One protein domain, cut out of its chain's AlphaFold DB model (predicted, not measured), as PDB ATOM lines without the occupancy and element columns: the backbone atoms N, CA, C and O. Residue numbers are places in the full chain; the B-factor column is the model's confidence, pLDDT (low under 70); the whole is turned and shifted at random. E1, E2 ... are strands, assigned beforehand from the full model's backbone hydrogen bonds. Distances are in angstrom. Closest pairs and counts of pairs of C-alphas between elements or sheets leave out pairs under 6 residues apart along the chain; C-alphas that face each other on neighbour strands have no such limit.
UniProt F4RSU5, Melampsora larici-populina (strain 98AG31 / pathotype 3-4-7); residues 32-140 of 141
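What this domain is: This is residues 32 to 140 of the 141 residues of a protein of Melampsora larici-populina (strain 98AG31 / pathotype 3-4-7) (UniProt F4RSU5). One long, twisted and curled sheet of seven strands runs through two lobes side by side: E2, E3, E4 and E9 in one, the hairpins of E5, E6 and E7 in the other. The small pair E1 and E8 covers E3 and E4, and the long unnamed stretch 61 to 91 loops along the same side. The printed part has 109 residues with nine named strands, E1 to E9 in order, and no named helix. It is all strand, with under half of the residues in named elements; it is compact, radius of gyration of the C-alphas 13.5 A, and flat, 39 by 36 by 19 A.

How they stand to each other: The antiparallel sheet runs E7, residues 116 to 121, E6, 102 to 110, E5, 92 to 99, E2, 38 to 42, E3, 47 to 51, E4, 55 to 60, and E9, 136 to 139. E5 E6 E7 and E2 E3 E4 are meanders, each strand the antiparallel neighbour of the one before; E2 E3 E4 E5 is a Greek key, a meander whose first strand also pairs with the fourth. Within hydrogen-bond range are N 105 and O 121 for E6 and E7, 2.7 A, N 96 and O 104 for E5 and E6, 2.7 A, N 93 and O 39 for E5 and E2, 2.8 A, N 49 and O 40 for E3 and E2, 2.8 A, N 57 and O 50 for E4 and E3, 2.8 A, and N 58 and O 136 for E4 and E9, 2.9 A. E1, residues 32 to 34, and E8, 129 to 132, are antiparallel at 160 degrees, N 33 and O 130 being 2.9 A apart. The closest C-alphas of E4 and E8 are Phe 59 and Cys 130, 6.9 A.

Where its parts are: E1 begins at C-alpha 32 (112.581, 44.380, 92.434), and E9 ends at C-alpha 139 (126.997, 52.063, 89.927). E6 is 26.4 A long, E5 22.0 A, E4 16.5 A and E7 15.7 A.

The domain as a whole: The C-alphas of Gly 81 and Ala 133 are farthest apart, 40.0 A. The printed part has no cut; E4 to E5 is the long link. pLDDT is under 70 for 23 residues, among them 79 to 87.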
ATOM      1  N   ASP A  32     113.342  43.810  91.322       86.62
ATOM      2  CA  ASP A  32     112.581  44.380  92.434       86.62
ATOM      3  C   ASP A  32     113.575  45.108  93.340       86.62
ATOM      4  O   ASP A  32     114.417  44.470  93.979       86.62
ATOM      5  N   VAL A  33     113.538  46.439  93.324       89.12
ATOM      6  CA  VAL A  33     114.557  47.299  93.933       89.12
ATOM      7  C   VAL A  33     113.940  48.094  95.075       89.12
ATOM      8  O   VAL A  33     112.963  48.821  94.895       89.12
ATOM      9  N   TRP A  34     114.536  47.964  96.258       90.25
ATOM     10  CA  TRP A  34     114.206  48.774  97.425       90.25
ATOM     11  C   TRP A  34     115.034  50.051  97.383       90.25
ATOM     12  O   TRP A  34     116.260  49.981  97.418       90.25
ATOM     13  N   CYS A  35     114.377  51.209  97.351       89.62
ATOM     14  CA  CYS A  35     115.044  52.506  97.201       89.62
ATOM     15  C   CYS A  35     115.635  52.995  98.527       89.62
ATOM     16  O   CYS A  35     115.482  54.154  98.897       89.62
ATOM     17  N   GLN A  36     116.224  52.098  99.316       89.00
ATOM     18  CA  GLN A  36     116.623  52.393 100.685       89.00
ATOM     19  C   GLN A  36     117.698  53.472 100.751       89.00
ATOM     20  O   GLN A  36     117.698  54.222 101.709       89.00
ATOM     21  N   TRP A  37     118.580  53.582  99.763       91.75
ATOM     22  CA  TRP A  37     119.706  54.517  99.815       91.75
ATOM     23  C   TRP A  37     119.436  55.822  99.082       91.75
ATOM     24  O   TRP A  37     120.122  56.815  99.306       91.75
ATOM     25  N   GLY A  38     118.405  55.850  98.247       91.00
ATOM     26  CA  GLY A  38     118.063  57.036  97.494       91.00
ATOM     27  C   GLY A  38     116.806  56.847  96.674       91.00
ATOM     28  O   GLY A  38     116.526  55.766  96.155       91.00
ATOM     29  N   TYR A  39     116.054  57.927  96.559       91.75
ATOM     30  CA  TYR A  39     114.855  58.011  95.751       91.75
ATOM     31  C   TYR A  39     114.740  59.419  95.194       91.75
ATOM     32  O   TYR A  39     114.852  60.389  95.940       91.75
ATOM     33  N   SER A  40     114.454  59.553  93.906       89.94
ATOM     34  CA  SER A  40     114.039  60.830  93.334       89.94
ATOM     35  C   SER A  40     113.009  60.605  92.243       89.94
ATOM     36  O   SER A  40     113.165  59.721  91.405       89.94
ATOM     37  N   ASN A  41     111.949  61.406  92.234       86.81
ATOM     38  CA  ASN A  41     110.970  61.397  91.155       86.81
ATOM     39  C   ASN A  41     111.149  62.650  90.297       86.81
ATOM     40  O   ASN A  41     111.101  63.777  90.793       86.81
ATOM     41  N   ASN A  42     111.344  62.449  88.998       85.19
ATOM     42  CA  ASN A  42     111.338  63.513  88.017       85.19
ATOM     43  C   ASN A  42     109.981  63.542  87.303       85.19
ATOM     44  O   ASN A  42     109.749  62.842  86.315       85.19
ATOM     45  N   GLU A  43     109.098  64.419  87.778       81.44
ATOM     46  CA  GLU A  43     107.748  64.588  87.236       81.44
ATOM     47  C   GLU A  43     107.721  64.999  85.756       81.44
ATOM     48  O   GLU A  43     106.779  64.642  85.046       81.44
ATOM     49  N   ALA A  44     108.750  65.706  85.270       82.50
ATOM     50  CA  ALA A  44     108.829  66.140  83.875       82.50
ATOM     51  C   ALA A  44     109.087  64.967  82.920       82.50
ATOM     52  O   ALA A  44     108.589  64.964  81.796       82.50
ATOM     53  N   THR A  45     109.845  63.964  83.368       85.25
ATOM     54  CA  THR A  45     110.189  62.776  82.566       85.25
ATOM     55  C   THR A  45     109.415  61.525  82.976       85.25
ATOM     56  O   THR A  45     109.614  60.475  82.369       85.25
ATOM     57  N   LYS A  46     108.553  61.613  84.001       88.56
ATOM     58  CA  LYS A  46     107.827  60.474  84.599       88.56
ATOM     59  C   LYS A  46     108.747  59.295  84.908       88.56
ATOM     60  O   LYS A  46     108.391  58.134  84.727       88.56
ATOM     61  N   THR A  47     109.956  59.625  85.349       89.81
ATOM     62  CA  THR A  47     110.996  58.663  85.685       89.81
ATOM     63  C   THR A  47     111.359  58.826  87.149       89.81
ATOM     64  O   THR A  47     111.567  59.937  87.637       89.81
ATOM     65  N   THR A  48     111.462  57.704  87.841       90.75
ATOM     66  CA  THR A  48     111.921  57.610  89.217       90.75
ATOM     67  C   THR A  48     113.300  56.971  89.252       90.75
ATOM     68  O   THR A  48     113.529  55.944  88.616       90.75
ATOM     69  N   THR A  49     114.216  57.571  90.004       92.44
ATOM     70  CA  THR A  49     115.506  56.969  90.337       92.44
ATOM     71  C   THR A  49     115.401  56.303  91.701       92.44
ATOM     72  O   THR A  49     114.909  56.916  92.645       92.44
ATOM     73  N   CYS A  50     115.861  55.061  91.800       91.88
ATOM     74  CA  CYS A  50     115.832  54.230  92.998       91.88
ATOM     75  C   CYS A  50     117.243  53.692  93.258       91.88
ATOM     76  O   CYS A  50     117.845  53.143  92.337       91.88
ATOM     77  N   ASP A  51     117.774  53.845  94.471       93.25
ATOM     78  CA  ASP A  51     119.124  53.400  94.840       93.25
ATOM     79  C   ASP A  51     119.080  52.325  95.941       93.25
ATOM     80  O   ASP A  51     118.457  52.521  96.993       93.25
ATOM     81  N   ASP A  52     119.742  51.191  95.686       91.06
ATOM     82  CA  ASP A  52     119.851  50.048  96.609       91.06
ATOM     83  C   ASP A  52     121.134  50.052  97.466       91.06
ATOM     84  O   ASP A  52     121.353  49.136  98.264       91.06
ATOM     85  N   GLY A  53     121.974  51.078  97.314       89.44
ATOM     86  CA  GLY A  53     123.263  51.267  97.981       89.44
ATOM     87  C   GLY A  53     124.462  50.792  97.164       89.44
ATOM     88  O   GLY A  53     125.601  51.105  97.507       89.44
ATOM     89  N   ASN A  54     124.233  50.045  96.083       90.12
ATOM     90  CA  ASN A  54     125.269  49.594  95.152       90.12
ATOM     91  C   ASN A  54     125.036  50.130  93.738       90.12
ATOM     92  O   ASN A  54     125.995  50.429  93.015       90.12
ATOM     93  N   TYR A  55     123.769  50.199  93.335       91.25
ATOM     94  CA  TYR A  55     123.338  50.655  92.027       91.25
ATOM     95  C   TYR A  55     122.175  51.639  92.124       91.25
ATOM     96  O   TYR A  55     121.237  51.471  92.902       91.25
ATOM     97  N   SER A  56     122.213  52.610  91.218       91.94
ATOM     98  CA  SER A  56     121.130  53.533  90.930       91.94
ATOM     99  C   SER A  56     120.392  53.078  89.669       91.94
ATOM    100  O   SER A  56     120.989  52.871  88.602       91.94
ATOM    101  N   TYR A  57     119.075  52.934  89.794       92.62
ATOM    102  CA  TYR A  57     118.178  52.414  88.769       92.62
ATOM    103  C   TYR A  57     117.163  53.469  88.349       92.62
ATOM    104  O   TYR A  57     116.533  54.089  89.200       92.62
ATOM    105  N   GLY A  58     116.966  53.637  87.044       92.62
ATOM    106  CA  GLY A  58     115.857  54.415  86.497       92.62
ATOM    107  C   GLY A  58     114.657  53.512  86.225       92.62
ATOM    108  O   GLY A  58     114.809  52.491  85.562       92.62
ATOM    109  N   PHE A  59     113.473  53.889  86.695       91.50
ATOM    110  CA  PHE A  59     112.204  53.214  86.424       91.50
ATOM    111  C   PHE A  59     111.159  54.222  85.934       91.50
ATOM    112  O   PHE A  59     111.173  55.368  86.382       91.50
ATOM    113  N   PRO A  60     110.208  53.826  85.074       90.81
ATOM    114  CA  PRO A  60     108.958  54.565  84.924       90.81
ATOM    115  C   PRO A  60     108.274  54.727  86.292       90.81
ATOM    116  O   PRO A  60     108.184  53.761  87.054       90.81
ATOM    117  N   THR A  61     107.829  55.940  86.631       87.25
ATOM    118  CA  THR A  61     107.322  56.274  87.978       87.25
ATOM    119  C   THR A  61     106.151  55.382  88.411       87.25
ATOM    120  O   THR A  61     106.034  55.039  89.583       87.25
ATOM    121  N   GLU A  62     105.309  54.939  87.479       87.94
ATOM    122  CA  GLU A  62     104.177  54.042  87.731       87.94
ATOM    123  C   GLU A  62     104.570  52.630  88.195       87.94
ATOM    124  O   GLU A  62     103.737  51.916  88.753       87.94
ATOM    125  N   LEU A  63     105.824  52.223  87.975       88.44
ATOM    126  CA  LEU A  63     106.363  50.943  88.442       88.44
ATOM    127  C   LEU A  63     106.866  51.006  89.890       88.44
ATOM    128  O   LEU A  63     107.213  49.977  90.477       88.44
ATOM    129  N   CYS A  64     106.911  52.205  90.469       86.94
ATOM    130  CA  CYS A  64     107.291  52.429  91.849       86.94
ATOM    131  C   CYS A  64     106.051  52.482  92.744       86.94
ATOM    132  O   CYS A  64     105.051  53.139  92.459       86.94
ATOM    133  N   HIS A  65     106.104  51.745  93.846       82.31
ATOM    134  CA  HIS A  65     105.004  51.653  94.790       82.31
ATOM    135  C   HIS A  65     104.978  52.847  95.758       82.31
ATOM    136  O   HIS A  65     106.020  53.310  96.219       82.31
ATOM    137  N   ASN A  66     103.752  53.175  96.188       67.50
ATOM    138  CA  ASN A  66     103.365  54.008  97.336       67.50
ATOM    139  C   ASN A  66     103.057  55.491  97.042       67.50
ATOM    140  O   ASN A  66     103.741  56.161  96.282       67.50
ATOM    141  N   LYS A  67     101.992  55.995  97.686       53.19
ATOM    142  CA  LYS A  67     101.522  57.389  97.580       53.19
ATOM    143  C   LYS A  67     102.253  58.336  98.536       53.19
ATOM    144  O   LYS A  67     102.269  59.530  98.274       53.19
ATOM    145  N   ASN A  68     102.858  57.793  99.598       59.28
ATOM    146  CA  ASN A  68     103.640  58.541 100.587       59.28
ATOM    147  C   ASN A  68     105.057  57.938 100.745       59.28
ATOM    148  O   ASN A  68     105.352  57.355 101.794       59.28
ATOM    149  N   PRO A  69     105.915  57.981  99.709       65.31
ATOM    150  CA  PRO A  69     107.270  57.434  99.782       65.31
ATOM    151  C   PRO A  69     108.175  58.235 100.731       65.31
ATOM    152  O   PRO A  69     108.263  59.451 100.628       65.31
ATOM    153  N   GLY A  70     108.881  57.553 101.635       67.38
ATOM    154  CA  GLY A  70     109.895  58.184 102.485       67.38
ATOM    155  C   GLY A  70     109.312  59.257 103.406       67.38
ATOM    156  O   GLY A  70     109.491  60.445 103.181       67.38
ATOM    157  N   GLN A  71     108.592  58.860 104.452       72.94
ATOM    158  CA  GLN A  71     108.114  59.790 105.477       72.94
ATOM    159  C   GLN A  71     109.177  59.924 106.579       72.94
ATOM    160  O   GLN A  71     109.497  58.914 107.215       72.94
ATOM    161  N   PRO A  72     109.698  61.132 106.858       73.38
ATOM    162  CA  PRO A  72     110.557  61.366 108.010       73.38
ATOM    163  C   PRO A  72     109.915  60.906 109.319       73.38
ATOM    164  O   PRO A  72     108.723  61.133 109.556       73.38
ATOM    165  N   ILE A  73     110.708  60.297 110.200       68.00
ATOM    166  CA  ILE A  73     110.265  59.983 111.561       68.00
ATOM    167  C   ILE A  73     110.272  61.286 112.370       68.00
ATOM    168  O   ILE A  73     111.302  61.733 112.880       68.00
ATOM    169  N   ALA A  74     109.109  61.935 112.439       63.09
ATOM    170  CA  ALA A  74     108.951  63.230 113.089       63.09
ATOM    171  C   ALA A  74     109.418  63.207 114.559       63.09
ATOM    172  O   ALA A  74     109.086  62.298 115.318       63.09
ATOM    173  N   GLY A  75     110.160  64.240 114.971       54.72
ATOM    174  CA  GLY A  75     110.475  64.545 116.376       54.72
ATOM    175  C   GLY A  75     111.519  63.660 117.071       54.72
ATOM    176  O   GLY A  75     112.044  64.073 118.102       54.72
ATOM    177  N   VAL A  76     111.852  62.487 116.529       57.69
ATOM    178  CA  VAL A  76     112.833  61.572 117.144       57.69
ATOM    179  C   VAL A  76     114.191  61.673 116.447       57.69
ATOM    180  O   VAL A  76     115.205  61.850 117.129       57.69
ATOM    181  N   ASP A  77     114.194  61.689 115.107       64.94
ATOM    182  CA  ASP A  77     115.413  61.489 114.311       64.94
ATOM    183  C   ASP A  77     115.803  62.672 113.407       64.94
ATOM    184  O   ASP A  77     116.912  62.675 112.877       64.94
ATOM    185  N   CYS A  78     114.943  63.685 113.236       70.88
ATOM    186  CA  CYS A  78     115.264  64.903 112.477       70.88
ATOM    187  C   CYS A  78     115.469  66.084 113.441       70.88
ATOM    188  O   CYS A  78     114.489  66.678 113.898       70.88
ATOM    189  N   LYS A  79     116.718  66.384 113.825       59.28
ATOM    190  CA  LYS A  79     117.026  67.322 114.930       59.28
ATOM    191  C   LYS A  79     117.561  68.696 114.516       59.28
ATOM    192  O   LYS A  79     117.664  69.572 115.375       59.28
ATOM    193  N   ASP A  80     117.784  68.946 113.231       59.31
ATOM    194  CA  ASP A  80     118.425  70.187 112.784       59.31
ATOM    195  C   ASP A  80     117.416  71.274 112.411       59.31
ATOM    196  O   ASP A  80     117.149  71.524 111.239       59.31
ATOM    197  N   GLY A  81     116.828  71.914 113.434       56.97
ATOM    198  CA  GLY A  81     116.095  73.196 113.369       56.97
ATOM    199  C   GLY A  81     114.790  73.230 112.557       56.97
ATOM    200  O   GLY A  81     113.931  74.073 112.801       56.97
ATOM    201  N   ASN A  82     114.609  72.284 111.644       60.47
ATOM    202  CA  ASN A  82     113.485  72.114 110.748       60.47
ATOM    203  C   ASN A  82     112.889  70.740 111.048       60.47
ATOM    204  O   ASN A  82     113.244  69.741 110.436       60.47
ATOM    205  N   ILE A  83     112.011  70.663 112.044       65.94
ATOM    206  CA  ILE A  83     111.265  69.430 112.300       65.94
ATOM    207  C   ILE A  83     110.154  69.366 111.245       65.94
ATOM    208  O   ILE A  83     109.332  70.287 111.196       65.94
ATOM    209  N   PRO A  84     110.105  68.331 110.385       62.81
ATOM    210  CA  PRO A  84     109.029  68.213 109.417       62.81
ATOM    211  C   PRO A  84     107.692  68.067 110.152       62.81
ATOM    212  O   PRO A  84     107.582  67.341 111.144       62.81
ATOM    213  N   ALA A  85     106.662  68.763 109.666       66.81
ATOM    214  CA  ALA A  85     105.302  68.569 110.147       66.81
ATOM    215  C   ALA A  85     104.868  67.102 109.969       66.81
ATOM    216  O   ALA A  85     105.357  66.378 109.096       66.81
ATOM    217  N   TYR A  86     103.925  66.660 110.798       67.50
ATOM    218  CA  TYR A  86     103.397  65.303 110.708       67.50
ATOM    219  C   TYR A  86     102.784  65.037 109.322       67.50
ATOM    220  O   TYR A  86     102.046  65.868 108.795       67.50
ATOM    221  N   GLY A  87     103.077  63.870 108.742       63.88
ATOM    222  CA  GLY A  87     102.550  63.460 107.435       63.88
ATOM    223  C   GLY A  87     103.301  64.007 106.215       63.88
ATOM    224  O   GLY A  87     102.872  63.751 105.092       63.88
ATOM    225  N   ILE A  88     104.415  64.727 106.399       72.25
ATOM    226  CA  ILE A  88     105.271  65.142 105.280       72.25
ATOM    227  C   ILE A  88     105.899  63.917 104.603       72.25
ATOM    228  O   ILE A  88     106.385  63.005 105.265       72.25
ATOM    229  N   THR A  89     105.903  63.922 103.274       76.19
ATOM    230  CA  THR A  89     106.462  62.864 102.429       76.19
ATOM    231  C   THR A  89     107.624  63.429 101.622       76.19
ATOM    232  O   THR A  89     107.462  64.462 100.977       76.19
ATOM    233  N   CYS A  90     108.781  62.776 101.632       79.19
ATOM    234  CA  CYS A  90     109.924  63.208 100.835       79.19
ATOM    235  C   CYS A  90     109.622  63.035  99.339       79.19
ATOM    236  O   CYS A  90     109.347  61.937  98.862       79.19
ATOM    237  N   THR A  91     109.720  64.119  98.571       80.81
ATOM    238  CA  THR A  91     109.687  64.046  97.098       80.81
ATOM    239  C   THR A  91     110.975  63.449  96.530       80.81
ATOM    240  O   THR A  91     110.970  62.827  95.468       80.81
ATOM    241  N   THR A  92     112.072  63.613  97.267       86.94
ATOM    242  CA  THR A  92     113.374  63.009  97.009       86.94
ATOM    243  C   THR A  92     114.050  62.727  98.341       86.94
ATOM    244  O   THR A  92     113.830  63.458  99.306       86.94
ATOM    245  N   TYR A  93     114.890  61.707  98.414       90.00
ATOM    246  CA  TYR A  93     115.822  61.557  99.521       90.00
ATOM    247  C   TYR A  93     117.100  60.847  99.084       90.00
ATOM    248  O   TYR A  93     117.099  60.101  98.106       90.00
ATOM    249  N   GLY A  94     118.178  61.060  99.829       91.00
ATOM    250  CA  GLY A  94     119.434  60.332  99.681       91.00
ATOM    251  C   GLY A  94     120.030  60.017 101.046       91.00
ATOM    252  O   GLY A  94     119.966  60.845 101.952       91.00
ATOM    253  N   PHE A  95     120.581  58.818 101.209       90.19
ATOM    254  CA  PHE A  95     121.321  58.456 102.409       90.19
ATOM    255  C   PHE A  95     122.736  59.030 102.332       90.19
ATOM    256  O   PHE A  95     123.526  58.683 101.454       90.19
ATOM    257  N   VAL A  96     123.062  59.897 103.280       89.50
ATOM    258  CA  VAL A  96     124.375  60.500 103.462       89.50
ATOM    259  C   VAL A  96     125.066  59.792 104.614       89.50
ATOM    260  O   VAL A  96     124.571  59.725 105.739       89.50
ATOM    261  N   LYS A  97     126.237  59.236 104.325       89.50
ATOM    262  CA  LYS A  97     127.041  58.540 105.321       89.50
ATOM    263  C   LYS A  97     127.886  59.545 106.106       89.50
ATOM    264  O   LYS A  97     128.806  60.131 105.548       89.50
ATOM    265  N   ASP A  98     127.616  59.678 107.400       86.88
ATOM    266  CA  ASP A  98     128.382  60.558 108.297       86.88
ATOM    267  C   ASP A  98     129.633  59.859 108.836       86.88
ATOM    268  O   ASP A  98     130.703  60.451 108.965       86.88
ATOM    269  N   THR A  99     129.506  58.568 109.154       88.25
ATOM    270  CA  THR A  99     130.595  57.732 109.669       88.25
ATOM    271  C   THR A  99     130.500  56.315 109.092       88.25
ATOM    272  O   THR A  99     129.489  55.950 108.494       88.25
ATOM    273  N   PRO A 100     131.506  55.439 109.282       86.69
ATOM    274  CA  PRO A 100     131.412  54.036 108.877       86.69
ATOM    275  C   PRO A 100     130.167  53.294 109.387       86.69
ATOM    276  O   PRO A 100     129.733  52.359 108.714       86.69
ATOM    277  N   LEU A 101     129.610  53.717 110.528       85.44
ATOM    278  CA  LEU A 101     128.526  53.043 111.250       85.44
ATOM    279  C   LEU A 101     127.230  53.865 111.336       85.44
ATOM    280  O   LEU A 101     126.244  53.373 111.878       85.44
ATOM    281  N   SER A 102     127.221  55.104 110.840       86.62
ATOM    282  CA  SER A 102     126.069  56.001 110.940       86.62
ATOM    283  C   SER A 102     125.918  56.872 109.700       86.62
ATOM    284  O   SER A 102     126.876  57.144 108.977       86.62
ATOM    285  N   GLY A 103     124.703  57.346 109.489       87.75
ATOM    286  CA  GLY A 103     124.379  58.330 108.474       87.75
ATOM    287  C   GLY A 103     122.997  58.904 108.728       87.75
ATOM    288  O   GLY A 103     122.322  58.521 109.689       87.75
ATOM    289  N   HIS A 104     122.580  59.784 107.838       87.81
ATOM    290  CA  HIS A 104     121.260  60.383 107.838       87.81
ATOM    291  C   HIS A 104     120.686  60.372 106.426       87.81
ATOM    292  O   HIS A 104     121.395  60.268 105.433       87.81
ATOM    293  N   TYR A 105     119.375  60.492 106.332       87.56
ATOM    294  CA  TYR A 105     118.676  60.787 105.101       87.56
ATOM    295  C   TYR A 105     118.562  62.293 104.943       87.56
ATOM    296  O   TYR A 105     118.001  62.959 105.813       87.56
ATOM    297  N   ASP A 106     119.054  62.811 103.826       88.19
ATOM    298  CA  ASP A 106     118.686  64.137 103.353       88.19
ATOM    299  C   ASP A 106     117.376  64.015 102.568       88.19
ATOM    300  O   ASP A 106     117.342  63.470 101.465       88.19
ATOM    301  N   CYS A 107     116.283  64.452 103.183       84.75
ATOM    302  CA  CYS A 107     114.938  64.436 102.630       84.75
ATOM    303  C   CYS A 107     114.596  65.791 102.012       84.75
ATOM    304  O   CYS A 107     114.468  66.787 102.723       84.75
ATOM    305  N   GLY A 108     114.357  65.813 100.703       84.62
ATOM    306  CA  GLY A 108     113.859  66.974  99.975       84.62
ATOM    307  C   GLY A 108     112.339  66.936  99.800       84.62
ATOM    308  O   GLY A 108     111.785  65.989  99.230       84.62
ATOM    309  N   LEU A 109     111.663  68.000 100.232       79.88
ATOM    310  CA  LEU A 109     110.242  68.257  99.997       79.88
ATOM    311  C   LEU A 109     110.077  69.527  99.160       79.88
ATOM    312  O   LEU A 109     110.518  70.598  99.575       79.88
ATOM    313  N   MET A 110     109.372  69.427  98.035       71.44
ATOM    314  CA  MET A 110     108.836  70.607  97.355       71.44
ATOM    315  C   MET A 110     107.632  71.150  98.125       71.44
ATOM    316  O   MET A 110     106.620  70.464  98.271       71.44
ATOM    317  N   ASP A 111     107.742  72.375  98.632       70.06
ATOM    318  CA  ASP A 111     106.628  73.040  99.301       70.06
ATOM    319  C   ASP A 111     105.632  73.673  98.307       70.06
ATOM    320  O   ASP A 111     105.808  73.633  97.088       70.06
ATOM    321  N   ALA A 112     104.558  74.276  98.829       69.25
ATOM    322  CA  ALA A 112     103.533  74.940  98.016       69.25
ATOM    323  C   ALA A 112     104.068  76.129  97.191       69.25
ATOM    324  O   ALA A 112     103.393  76.589  96.272       69.25
ATOM    325  N   THR A 113     105.267  76.623  97.509       69.44
ATOM    326  CA  THR A 113     105.963  77.676  96.758       69.44
ATOM    327  C   THR A 113     106.985  77.124  95.765       69.44
ATOM    328  O   THR A 113     107.721  77.901  95.163       69.44
ATOM    329  N   LEU A 114     107.012  75.799  95.565       63.25
ATOM    330  CA  LEU A 114     107.983  75.081  94.733       63.25
ATOM    331  C   LEU A 114     109.434  75.277  95.198       63.25
ATOM    332  O   LEU A 114     110.369  75.091  94.420       63.25
ATOM    333  N   MET A 115     109.628  75.656  96.462       67.56
ATOM    334  CA  MET A 115     110.949  75.682  97.064       67.56
ATOM    335  C   MET A 115     111.253  74.306  97.638       67.56
ATOM    336  O   MET A 115     110.443  73.721  98.363       67.56
ATOM    337  N   LEU A 116     112.440  73.797  97.314       73.31
ATOM    338  CA  LEU A 116     112.927  72.545  97.866       73.31
ATOM    339  C   LEU A 116     113.439  72.801  99.286       73.31
ATOM    340  O   LEU A 116     114.407  73.535  99.489       73.31
ATOM    341  N   ARG A 117     112.771  72.209 100.275       75.94
ATOM    342  CA  ARG A 117     113.206  72.209 101.673       75.94
ATOM    343  C   ARG A 117     113.862  70.885 102.003       75.94
ATOM    344  O   ARG A 117     113.305  69.835 101.691       75.94
ATOM    345  N   HIS A 118     115.009  70.967 102.663       80.44
ATOM    346  CA  HIS A 118     115.794  69.813 103.070       80.44
ATOM    347  C   HIS A 118     115.652  69.554 104.568       80.44
ATOM    348  O   HIS A 118     115.667  70.485 105.379       80.44
ATOM    349  N   PHE A 119     115.519  68.279 104.917       79.50
ATOM    350  CA  PHE A 119     115.417  67.785 106.281       79.50
ATOM    351  C   PHE A 119     116.418  66.653 106.465       79.50
ATOM    352  O   PHE A 119     116.372  65.667 105.735       79.50
ATOM    353  N   GLN A 120     117.290  66.774 107.460       84.81
ATOM    354  CA  GLN A 120     118.211  65.704 107.823       84.81
ATOM    355  C   GLN A 120     117.568  64.827 108.886       84.81
ATOM    356  O   GLN A 120     117.166  65.322 109.939       84.81
ATOM    357  N   CYS A 121     117.445  63.538 108.593       81.44
ATOM    358  CA  CYS A 121     116.697  62.593 109.409       81.44
ATOM    359  C   CYS A 121     117.465  61.286 109.585       81.44
ATOM    360  O   CYS A 121     117.874  60.676 108.607       81.44
ATOM    361  N   GLY A 122     117.602  60.787 110.810       81.50
ATOM    362  CA  GLY A 122     118.242  59.489 111.077       81.50
ATOM    363  C   GLY A 122     117.510  58.274 110.483       81.50
ATOM    364  O   GLY A 122     118.095  57.198 110.382       81.50
ATOM    365  N   GLY A 123     116.254  58.430 110.048       81.38
ATOM    366  CA  GLY A 123     115.468  57.354 109.447       81.38
ATOM    367  C   GLY A 123     114.284  57.839 108.609       81.38
ATOM    368  O   GLY A 123     113.781  58.952 108.784       81.38
ATOM    369  N   LEU A 124     113.828  56.961 107.711       82.31
ATOM    370  CA  LEU A 124     112.632  57.135 106.888       82.31
ATOM    371  C   LEU A 124     111.695  55.938 107.061       82.31
ATOM    372  O   LEU A 124     112.125  54.786 107.057       82.31
ATOM    373  N   ASN A 125     110.400  56.219 107.140       80.00
ATOM    374  CA  ASN A 125     109.343  55.226 107.000       80.00
ATOM    375  C   ASN A 125     108.897  55.122 105.539       80.00
ATOM    376  O   ASN A 125     109.090  56.048 104.753       80.00
ATOM    377  N   ASN A 126     108.212  54.029 105.192       80.62
ATOM    378  CA  ASN A 126     107.566  53.864 103.884       80.62
ATOM    379  C   ASN A 126     108.536  53.983 102.693       80.62
ATOM    380  O   ASN A 126     108.205  54.621 101.693       80.62
ATOM    381  N   ILE A 127     109.726  53.386 102.802       85.75
ATOM    382  CA  ILE A 127     110.708  53.339 101.710       85.75
ATOM    383  C   ILE A 127     110.042  52.728 100.458       85.75
ATOM    384  O   ILE A 127     109.539  51.602 100.538       85.75
ATOM    385  N   PRO A 128     109.983  53.450  99.322       88.12
ATOM    386  CA  PRO A 128     109.427  52.942  98.078       88.12
ATOM    387  C   PRO A 128     110.212  51.758  97.525       88.12
ATOM    388  O   PRO A 128     111.406  51.563  97.772       88.12
ATOM    389  N   ARG A 129     109.497  50.989  96.712       89.25
ATOM    390  CA  ARG A 129     110.021  49.848  95.977       89.25
ATOM    391  C   ARG A 129     109.601  49.970  94.523       89.25
ATOM    392  O   ARG A 129     108.418  50.191  94.265       89.25
ATOM    393  N   CYS A 130     110.538  49.813  93.599       89.38
ATOM    394  CA  CYS A 130     110.271  49.832  92.165       89.38
ATOM    395  C   CYS A 130     110.453  48.429  91.588       89.38
ATOM    396  O   CYS A 130     111.468  47.786  91.848       89.38
ATOM    397  N   ALA A 131     109.466  47.958  90.822       88.69
ATOM    398  CA  ALA A 131     109.465  46.610  90.266       88.69
ATOM    399  C   ALA A 131     109.286  46.643  88.746       88.69
ATOM    400  O   ALA A 131     108.317  47.203  88.239       88.69
ATOM    401  N   GLY A 132     110.189  46.001  88.008       85.38
ATOM    402  CA  GLY A 132     110.089  45.920  86.554       85.38
ATOM    403  C   GLY A 132     111.434  45.938  85.850       85.38
ATOM    404  O   GLY A 132     112.475  45.657  86.434       85.38
ATOM    405  N   ALA A 133     111.391  46.258  84.563       86.44
ATOM    406  CA  ALA A 133     112.569  46.485  83.744       86.44
ATOM    407  C   ALA A 133     113.085  47.921  83.965       86.44
ATOM    408  O   ALA A 133     112.373  48.860  83.592       86.44
ATOM    409  N   PRO A 134     114.284  48.125  84.538       87.19
ATOM    410  CA  PRO A 134     114.837  49.466  84.665       87.19
ATOM    411  C   PRO A 134     115.210  50.039  83.288       87.19
ATOM    412  O   PRO A 134     115.732  49.334  82.422       87.19
ATOM    413  N   THR A 135     114.971  51.335  83.089       89.25
ATOM    414  CA  THR A 135     115.386  52.102  81.901       89.25
ATOM    415  C   THR A 135     116.868  52.470  81.940       89.25
ATOM    416  O   THR A 135     117.478  52.684  80.893       89.25
ATOM    417  N   ALA A 136     117.461  52.519  83.134       88.06
ATOM    418  CA  ALA A 136     118.882  52.767  83.344       88.06
ATOM    419  C   ALA A 136     119.390  52.017  84.580       88.06
ATOM    420  O   ALA A 136     118.660  51.870  85.557       88.06
ATOM    421  N   LYS A 137     120.655  51.586  84.553       91.69
ATOM    422  CA  LYS A 137     121.364  51.001  85.699       91.69
ATOM    423  C   LYS A 137     122.811  51.465  85.685       91.69
ATOM    424  O   LYS A 137     123.510  51.265  84.693       91.69
ATOM    425  N   HIS A 138     123.262  52.064  86.776       91.12
ATOM    426  CA  HIS A 138     124.649  52.487  86.943       91.12
ATOM    427  C   HIS A 138     125.105  52.271  88.382       91.12
ATOM    428  O   HIS A 138     124.286  52.113  89.281       91.12
ATOM    429  N   LYS A 139     126.422  52.202  88.588       90.50
ATOM    430  CA  LYS A 139     126.997  52.063  89.927       90.50
ATOM    431  C   LYS A 139     126.706  53.333  90.728       90.50
ATOM    432  O   LYS A 139     126.940  54.425  90.205       90.50
ATOM    433  N   SER A 140     126.217  53.182  91.955       81.25
ATOM    434  CA  SER A 140     126.008  54.315  92.861       81.25
ATOM    435  C   SER A 140     127.357  54.976  93.159       81.25
ATOM    436  O   SER A 140     128.372  54.281  93.295       81.25
TER     437      SER A 140